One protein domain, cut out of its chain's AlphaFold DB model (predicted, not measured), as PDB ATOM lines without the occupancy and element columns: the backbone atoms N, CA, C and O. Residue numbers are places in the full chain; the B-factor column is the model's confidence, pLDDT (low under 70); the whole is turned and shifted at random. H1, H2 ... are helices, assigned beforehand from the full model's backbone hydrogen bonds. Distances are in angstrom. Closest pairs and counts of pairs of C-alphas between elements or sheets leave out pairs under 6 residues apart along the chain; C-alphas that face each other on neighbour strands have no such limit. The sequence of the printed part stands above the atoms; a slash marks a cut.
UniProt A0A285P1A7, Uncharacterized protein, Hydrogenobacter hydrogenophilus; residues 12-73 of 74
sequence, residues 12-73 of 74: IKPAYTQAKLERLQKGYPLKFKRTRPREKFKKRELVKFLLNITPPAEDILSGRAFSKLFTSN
ATOM      1  N   ILE A  12      33.485 -23.392 -45.022       84.06
ATOM      2  CA  ILE A  12      32.257 -23.863 -44.358       84.06
ATOM      3  C   ILE A  12      32.568 -24.774 -43.159       84.06
ATOM      4  O   ILE A  12      32.002 -24.607 -42.077       84.06
ATOM      5  N   LYS A  13      33.477 -25.743 -43.333       86.12
ATOM      6  CA  LYS A  13      33.878 -26.676 -42.265       86.12
ATOM      7  C   LYS A  13      34.544 -25.979 -41.067       86.12
ATOM      8  O   LYS A  13      34.100 -26.233 -39.940       86.12
ATOM      9  N   PRO A  14      35.582 -25.141 -41.251       91.19
ATOM     10  CA  PRO A  14      36.205 -24.452 -40.127       91.19
ATOM     11  C   PRO A  14      35.229 -23.491 -39.439       91.19
ATOM     12  O   PRO A  14      35.116 -23.545 -38.216       91.19
ATOM     13  N   ALA A  15      34.424 -22.730 -40.192       87.69
ATOM     14  CA  ALA A  15      33.418 -21.834 -39.617       87.69
ATOM     15  C   ALA A  15      32.382 -22.584 -38.760       87.69
ATOM     16  O   ALA A  15      32.055 -22.161 -37.649       87.69
ATOM     17  N   TYR A  16      31.900 -23.741 -39.230       85.88
ATOM     18  CA  TYR A  16      30.994 -24.587 -38.452       85.88
ATOM     19  C   TYR A  16      31.641 -25.093 -37.157       85.88
ATOM     20  O   TYR A  16      31.012 -25.087 -36.096       85.88
ATOM     21  N   THR A  17      32.898 -25.531 -37.235       90.19
ATOM     22  CA  THR A  17      33.641 -26.059 -36.083       90.19
ATOM     23  C   THR A  17      33.856 -24.977 -35.029       90.19
ATOM     24  O   THR A  17      33.592 -25.212 -33.849       90.19
ATOM     25  N   GLN A  18      34.238 -23.774 -35.456       93.12
ATOM     26  CA  GLN A  18      34.432 -22.624 -34.577       93.12
ATOM     27  C   GLN A  18      33.128 -22.218 -33.883       93.12
ATOM     28  O   GLN A  18      33.071 -22.160 -32.655       93.12
ATOM     29  N   ALA A  19      32.036 -22.087 -34.642       87.38
ATOM     30  CA  ALA A  19      30.718 -21.791 -34.084       87.38
ATOM     31  C   ALA A  19      30.235 -22.874 -33.101       87.38
ATOM     32  O   ALA A  19      29.516 -22.582 -32.144       87.38
ATOM     33  N   LYS A  20      30.606 -24.142 -33.320       87.62
ATOM     34  CA  LYS A  20      30.304 -25.239 -32.391       87.62
ATOM     35  C   LYS A  20      31.097 -25.110 -31.086       87.62
ATOM     36  O   LYS A  20      30.505 -25.296 -30.025       87.62
ATOM     37  N   LEU A  21      32.389 -24.782 -31.151       91.88
ATOM     38  CA  LEU A  21      33.233 -24.576 -29.968       91.88
ATOM     39  C   LEU A  21      32.747 -23.394 -29.122       91.88
ATOM     40  O   LEU A  21      32.581 -23.541 -27.914       91.88
ATOM     41  N   GLU A  22      32.412 -22.269 -29.752       91.94
ATOM     42  CA  GLU A  22      31.842 -21.109 -29.053       91.94
ATOM     43  C   GLU A  22      30.538 -21.453 -28.324       91.94
ATOM     44  O   GLU A  22      30.291 -20.987 -27.211       91.94
ATOM     45  N   ARG A  23      29.686 -22.293 -28.930       87.69
ATOM     46  CA  ARG A  23      28.444 -22.742 -28.284       87.69
ATOM     47  C   ARG A  23      28.707 -23.593 -27.050       87.69
ATOM     48  O   ARG A  23      27.990 -23.439 -26.066       87.69
ATOM     49  N   LEU A  24      29.713 -24.467 -27.112       86.12
ATOM     50  CA  LEU A  24      30.123 -25.297 -25.980       86.12
ATOM     51  C   LEU A  24      30.662 -24.438 -24.833       86.12
ATOM     52  O   LEU A  24      30.238 -24.625 -23.699       86.12
ATOM     53  N   GLN A  25      31.519 -23.458 -25.136       92.44
ATOM     54  CA  GLN A  25      32.048 -22.519 -24.139       92.44
ATOM     55  C   GLN A  25      30.939 -21.710 -23.453       92.44
ATOM     56  O   GLN A  25      31.002 -21.468 -22.254       92.44
ATOM     57  N   LYS A  26      29.892 -21.333 -24.196       92.19
ATOM     58  CA  LYS A  26      28.720 -20.612 -23.670       92.19
ATOM     59  C   LYS A  26      27.696 -21.516 -22.963       92.19
ATOM     60  O   LYS A  26      26.662 -21.020 -22.527       92.19
ATOM     61  N   GLY A  27      27.933 -22.829 -22.883       90.06
ATOM     62  CA  GLY A  27      27.024 -23.782 -22.235       90.06
ATOM     63  C   GLY A  27      25.699 -24.006 -22.974       90.06
ATOM     64  O   GLY A  27      24.731 -24.478 -22.377       90.06
ATOM     65  N   TYR A  28      25.613 -23.672 -24.269       83.56
ATOM     66  CA  TYR A  28      24.388 -23.894 -25.035       83.56
ATOM     67  C   TYR A  28      24.114 -25.390 -25.240       83.56
ATOM     68  O   TYR A  28      25.039 -26.181 -25.449       83.56
ATOM     69  N   PRO A  29      22.834 -25.804 -25.268       77.25
ATOM     70  CA  PRO A  29      22.486 -27.195 -25.497       77.25
ATOM     71  C   PRO A  29      22.929 -27.651 -26.894       77.25
ATOM     72  O   PRO A  29      22.607 -27.030 -27.907       77.25
ATOM     73  N   LEU A  30      23.601 -28.805 -26.957       71.19
ATOM     74  CA  LEU A  30      24.014 -29.467 -28.208       71.19
ATOM     75  C   LEU A  30      22.840 -29.733 -29.161       71.19
ATOM     76  O   LEU A  30      23.005 -29.764 -30.381       71.19
ATOM     77  N   LYS A  31      21.647 -29.941 -28.598       72.00
ATOM     78  CA  LYS A  31      20.392 -30.103 -29.326       72.00
ATOM     79  C   LYS A  31      19.380 -29.119 -28.762       72.00
ATOM     80  O   LYS A  31      18.877 -29.305 -27.656       72.00
ATOM     81  N   PHE A  32      19.045 -28.100 -29.542       74.44
ATOM     82  CA  PHE A  32      17.914 -27.243 -29.220       74.44
ATOM     83  C   PHE A  32      16.631 -28.067 -29.315       74.44
ATOM     84  O   PHE A  32      16.324 -28.656 -30.359       74.44
ATOM     85  N   LYS A  33      15.870 -28.118 -28.218       74.38
ATOM     86  CA  LYS A  33      14.490 -28.596 -28.285       74.38
ATOM     87  C   LYS A  33      13.731 -27.668 -29.228       74.38
ATOM     88  O   LYS A  33      13.963 -26.461 -29.252       74.38
ATOM     89  N   ARG A  34      12.832 -28.236 -30.033       70.94
ATOM     90  CA  ARG A  34      11.955 -27.409 -30.861       70.94
ATOM     91  C   ARG A  34      11.145 -26.505 -29.941       70.94
ATOM     92  O   ARG A  34      10.537 -26.993 -28.996       70.94
ATOM     93  N   THR A  35      11.111 -25.218 -30.255       75.44
ATOM     94  CA  THR A  35      10.286 -24.235 -29.544       75.44
ATOM     95  C   THR A  35       8.794 -24.495 -29.726       75.44
ATOM     96  O   THR A  35       8.000 -24.089 -28.887       75.44
ATOM     97  N   ARG A  36       8.394 -25.186 -30.804       69.62
ATOM     98  CA  ARG A  36       7.000 -25.554 -31.080       69.62
ATOM     99  C   ARG A  36       6.876 -27.012 -31.540       69.62
ATOM    100  O   ARG A  36       7.722 -27.476 -32.318       69.62
ATOM    101  N   PRO A  37       5.840 -27.747 -31.096       74.31
ATOM    102  CA  PRO A  37       5.542 -29.072 -31.626       74.31
ATOM    103  C   PRO A  37       5.202 -28.983 -33.119       74.31
ATOM    104  O   PRO A  37       4.652 -27.990 -33.595       74.31
ATOM    105  N   ARG A  38       5.537 -30.028 -33.885       73.19
ATOM    106  CA  ARG A  38       5.119 -30.112 -35.291       73.19
ATOM    107  C   ARG A  38       3.609 -30.333 -35.336       73.19
ATOM    108  O   ARG A  38       3.133 -31.368 -34.879       73.19
ATOM    109  N   GLU A  39       2.874 -29.402 -35.930       86.00
ATOM    110  CA  GLU A  39       1.455 -29.603 -36.216       86.00
ATOM    111  C   GLU A  39       1.275 -30.774 -37.191       86.00
ATOM    112  O   GLU A  39       1.822 -30.779 -38.301       86.00
ATOM    113  N   LYS A  40       0.506 -31.788 -36.775       86.44
ATOM    114  CA  LYS A  40       0.278 -33.005 -37.573       86.44
ATOM    115  C   LYS A  40      -0.354 -32.686 -38.930       86.44
ATOM    116  O   LYS A  40       0.031 -33.302 -39.920       86.44
ATOM    117  N   PHE A  41      -1.273 -31.720 -38.976       89.19
ATOM    118  CA  PHE A  41      -1.935 -31.280 -40.205       89.19
ATOM    119  C   PHE A  41      -0.936 -30.703 -41.213       89.19
ATOM    120  O   PHE A  41      -0.798 -31.244 -42.304       89.19
ATOM    121  N   LYS A  42      -0.141 -29.703 -40.807       85.56
ATOM    122  CA  LYS A  42       0.887 -29.091 -41.666       85.56
ATOM    123  C   LYS A  42       1.891 -30.112 -42.200       85.56
ATOM    124  O   LYS A  42       2.273 -30.044 -43.361       85.56
ATOM    125  N   LYS A  43       2.295 -31.096 -41.380       86.12
ATOM    126  CA  LYS A  43       3.163 -32.193 -41.844       86.12
ATOM    127  C   LYS A  43       2.491 -33.013 -42.950       86.12
ATOM    128  O   LYS A  43       3.148 -33.339 -43.929       86.12
ATOM    129  N   ARG A  44       1.219 -33.381 -42.775       90.62
ATOM    130  CA  ARG A  44       0.471 -34.181 -43.756       90.62
ATOM    131  C   ARG A  44       0.272 -33.419 -45.062       90.62
ATOM    132  O   ARG A  44       0.537 -33.987 -46.112       90.62
ATOM    133  N   GLU A  45      -0.118 -32.151 -44.988       93.38
ATOM    134  CA  GLU A  45      -0.283 -31.294 -46.167       93.38
ATOM    135  C   GLU A  45       1.035 -31.091 -46.916       93.38
ATOM    136  O   GLU A  45       1.076 -31.248 -48.131       93.38
ATOM    137  N   LEU A  46       2.143 -30.871 -46.202       90.62
ATOM    138  CA  LEU A  46       3.464 -30.797 -46.827       90.62
ATOM    139  C   LEU A  46       3.831 -32.100 -47.550       90.62
ATOM    140  O   LEU A  46       4.353 -32.057 -48.657       90.62
ATOM    141  N   VAL A  47       3.568 -33.258 -46.939       92.19
ATOM    142  CA  VAL A  47       3.853 -34.558 -47.569       92.19
ATOM    143  C   VAL A  47       2.997 -34.764 -48.816       92.19
ATOM    144  O   VAL A  47       3.535 -35.174 -49.836       92.19
ATOM    145  N   LYS A  48       1.697 -34.448 -48.766       94.62
ATOM    146  CA  LYS A  48       0.821 -34.513 -49.948       94.62
ATOM    147  C   LYS A  48       1.320 -33.600 -51.062       94.62
ATOM    148  O   LYS A  48       1.439 -34.041 -52.196       94.62
ATOM    149  N   PHE A  49       1.641 -32.352 -50.725       93.94
ATOM    150  CA  PHE A  49       2.189 -31.395 -51.676       93.94
ATOM    151  C   PHE A  49       3.457 -31.939 -52.337       93.94
ATOM    152  O   PHE A  49       3.538 -31.945 -53.560       93.94
ATOM    153  N   LEU A  50       4.401 -32.459 -51.543       91.25
ATOM    154  CA  LEU A  50       5.626 -33.064 -52.061       91.25
ATOM    155  C   LEU A  50       5.310 -34.219 -53.008       91.25
ATOM    156  O   LEU A  50       5.800 -34.214 -54.127       91.25
ATOM    157  N   LEU A  51       4.463 -35.167 -52.608       91.31
ATOM    158  CA  LEU A  51       4.102 -36.304 -53.457       91.31
ATOM    159  C   LEU A  51       3.458 -35.873 -54.780       91.31
ATOM    160  O   LEU A  51       3.738 -36.486 -55.800       91.31
ATOM    161  N   ASN A  52       2.666 -34.797 -54.783       92.38
ATOM    162  CA  ASN A  52       2.040 -34.275 -55.999       92.38
ATOM    163  C   ASN A  52       3.047 -33.657 -56.980       92.38
ATOM    164  O   ASN A  52       2.839 -33.731 -58.186       92.38
ATOM    165  N   ILE A  53       4.112 -33.023 -56.479       90.19
ATOM    166  CA  ILE A  53       5.137 -32.392 -57.328       90.19
ATOM    167  C   ILE A  53       6.312 -33.323 -57.640       90.19
ATOM    168  O   ILE A  53       7.150 -32.988 -58.475       90.19
ATOM    169  N   THR A  54       6.427 -34.453 -56.937       90.06
ATOM    170  CA  THR A  54       7.570 -35.358 -57.068       90.06
ATOM    171  C   THR A  54       7.414 -36.183 -58.349       90.06
ATOM    172  O   THR A  54       6.404 -36.868 -58.502       90.06
ATOM    173  N   PRO A  55       8.390 -36.143 -59.273       89.56
ATOM    174  CA  PRO A  55       8.343 -36.945 -60.489       89.56
ATOM    175  C   PRO A  55       8.455 -38.452 -60.185       89.56
ATOM    176  O   PRO A  55       8.834 -38.833 -59.073       89.56
ATOM    177  N   PRO A  56       8.146 -39.328 -61.161       92.75
ATOM    178  CA  PRO A  56       8.273 -40.773 -60.995       92.75
ATOM    179  C   PRO A  56       9.665 -41.182 -60.500       92.75
ATOM    180  O   PRO A  56      10.671 -40.575 -60.873       92.75
ATOM    181  N   ALA A  57       9.736 -42.243 -59.693       90.12
ATOM    182  CA  ALA A  57      10.999 -42.704 -59.109       90.12
ATOM    183  C   ALA A  57      12.064 -43.002 -60.180       90.12
ATOM    184  O   ALA A  57      13.223 -42.634 -60.012       90.12
ATOM    185  N   GLU A  58      11.662 -43.596 -61.302       92.81
ATOM    186  CA  GLU A  58      12.535 -43.881 -62.448       92.81
ATOM    187  C   GLU A  58      13.164 -42.607 -63.039       92.81
ATOM    188  O   GLU A  58      14.358 -42.576 -63.339       92.81
ATOM    189  N   ASP A  59      12.397 -41.518 -63.135       90.12
ATOM    190  CA  ASP A  59      12.863 -40.224 -63.647       90.12
ATOM    191  C   ASP A  59      13.802 -39.504 -62.661       90.12
ATOM    192  O   ASP A  59      14.684 -38.747 -63.078       90.12
ATOM    193  N   ILE A  60      13.630 -39.737 -61.355       89.56
ATOM    194  CA  ILE A  60      14.531 -39.231 -60.308       89.56
ATOM    195  C   ILE A  60      15.853 -39.993 -60.345       89.56
ATOM    196  O   ILE A  60      16.917 -39.375 -60.371       89.56
ATOM    197  N   LEU A  61      15.788 -41.326 -60.359       91.88
ATOM    198  CA  LEU A  61      16.963 -42.198 -60.318       91.88
ATOM    199  C   LEU A  61      17.809 -42.086 -61.589       91.88
ATOM    200  O   LEU A  61      19.033 -42.114 -61.511       91.88
ATOM    201  N   SER A  62      17.171 -41.902 -62.747       93.50
ATOM    202  CA  SER A  62      17.862 -41.659 -64.020       93.50
ATOM    203  C   SER A  62      18.411 -40.233 -64.166       93.50
ATOM    204  O   SER A  62      19.091 -39.938 -65.144       93.50
ATOM    205  N   GLY A  63      18.095 -39.318 -63.241       89.25
ATOM    206  CA  GLY A  63      18.478 -37.905 -63.320       89.25
ATOM    207  C   GLY A  63      17.704 -37.092 -64.366       89.25
ATOM    208  O   GLY A  63      17.856 -35.871 -64.426       89.25
ATOM    209  N   ARG A  64      16.821 -37.724 -65.149       90.31
ATOM    210  CA  ARG A  64      16.048 -37.093 -66.230       90.31
ATOM    211  C   ARG A  64      15.177 -35.943 -65.732       90.31
ATOM    212  O   ARG A  64      15.067 -34.921 -66.412       90.31
ATOM    213  N   ALA A  65      14.583 -36.093 -64.547       88.19
ATOM    214  CA  ALA A  65      13.804 -35.038 -63.903       88.19
ATOM    215  C   ALA A  65      14.641 -33.777 -63.640       88.19
ATOM    216  O   ALA A  65      14.169 -32.667 -63.873       88.19
ATOM    217  N   PHE A  66      15.893 -33.946 -63.208       87.44
ATOM    218  CA  PHE A  66      16.805 -32.834 -62.956       87.44
ATOM    219  C   PHE A  66      17.310 -32.218 -64.258       87.44
ATOM    220  O   PHE A  66      17.270 -31.001 -64.393       87.44
ATOM    221  N   SER A  67      17.712 -33.027 -65.243       88.62
ATOM    222  CA  SER A  67      18.188 -32.525 -66.541       88.62
ATOM    223  C   SER A  67      17.155 -31.636 -67.242       88.62
ATOM    224  O   SER A  67      17.520 -30.584 -67.759       88.62
ATOM    225  N   LYS A  68      15.865 -32.007 -67.193       86.31
ATOM    226  CA  LYS A  68      14.765 -31.210 -67.770       86.31
ATOM    227  C   LYS A  68      14.656 -29.797 -67.186       86.31
ATOM    228  O   LYS A  68      14.294 -28.883 -67.915       86.31
ATOM    229  N   LEU A  69      14.978 -29.604 -65.903       84.12
ATOM    230  CA  LEU A  69      14.922 -28.285 -65.253       84.12
ATOM    231  C   LEU A  69      15.987 -27.315 -65.784       84.12
ATOM    232  O   LEU A  69      15.813 -26.100 -65.695       84.12
ATOM    233  N   PHE A  70      17.091 -27.845 -66.310       82.38
ATOM    234  CA  PHE A  70      18.194 -27.041 -66.834       82.38
ATOM    235  C   PHE A  70      18.100 -26.823 -68.344       82.38
ATOM    236  O   PHE A  70      18.592 -25.810 -68.821       82.38
ATOM    237  N   THR A  71      17.443 -27.720 -69.086       79.31
ATOM    238  CA  THR A  71      17.248 -27.577 -70.538       79.31
ATOM    239  C   THR A  71      16.019 -26.756 -70.923       79.31
ATOM    240  O   THR A  71      15.964 -26.256 -72.037       79.31
ATOM    241  N   SER A  72      15.028 -26.589 -70.041       60.53
ATOM    242  CA  SER A  72      13.852 -25.748 -70.322       60.53
ATOM    243  C   SER A  72      14.086 -24.245 -70.104       60.53
ATOM    244  O   SER A  72      13.203 -23.452 -70.407       60.53
ATOM    245  N   ASN A  73      15.225 -23.862 -69.517       55.75
ATOM    246  CA  ASN A  73      15.583 -22.477 -69.175       55.75
ATOM    247  C   ASN A  73      16.721 -21.915 -70.053       55.75
ATOM    248  O   ASN A  73      17.261 -20.850 -69.746       55.75
TER     249      ASN A  73
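Overview. This is residues 12 to 73 of the 74 residues of an uncharacterized protein of Hydrogenobacter hydrogenophilus (UniProt A0A285P1A7). Two long helices, H2 and H1, stand far from each other as the arms of a wide, open U, with residues 26 to 39 as its base and no packing between the arms. Beyond the far end of H2, the short helices H3 and H4 make a small head, where the chain turns. The printed part has 62 residues with four named helices, in the order H1, H2, H3, H4, and no named strand; the class is all helix. The whole is extended, with a radius of gyration of the C-alphas of 19.7 A and spans of 48 by 34 by 21 A.

Along the chain. H2 is residues 40 to 53, 20.4 A from first to last C-alpha, and begins with C-alpha 40 at (0.278, -33.005, -37.573). H1, residues 12 to 25, is 20.3 A long and begins with C-alpha 12 at (32.257, -23.863, -44.358). H3 is residues 57 to 61, 6.1 A. H4 is residues 64 to 71, 10.5 A, and ends with C-alpha 71 at (17.248, -27.577, -70.538).

Arrangement. H2 is apart from H1, from H3 and from H4. H1 is also apart from H3 and from H4. H3 and H4 are close but not clearly touching; their closest C-alphas, those of Asp 59 and Ala 65, are 5.3 A apart. In H1, H2 and H3 every O i to N i+4 pair is within hydrogen-bond range; in H4, 2 of 4 are.

Size, cuts and confidence. The C-alphas of Gly 27 and Ser 72, the two farthest apart, are 49.9 A from each other. The printed part has no cut. The link from H1 to H2, 14 residues, is long; those from H2 to H3 and from H3 to H4 are tight. Residues 31 to 53, of which 40 to 53 belong to H2, are among those that stand free. The mean pLDDT of the printed part is 85.6; residue 36 and residues 72 to 73 are under 70.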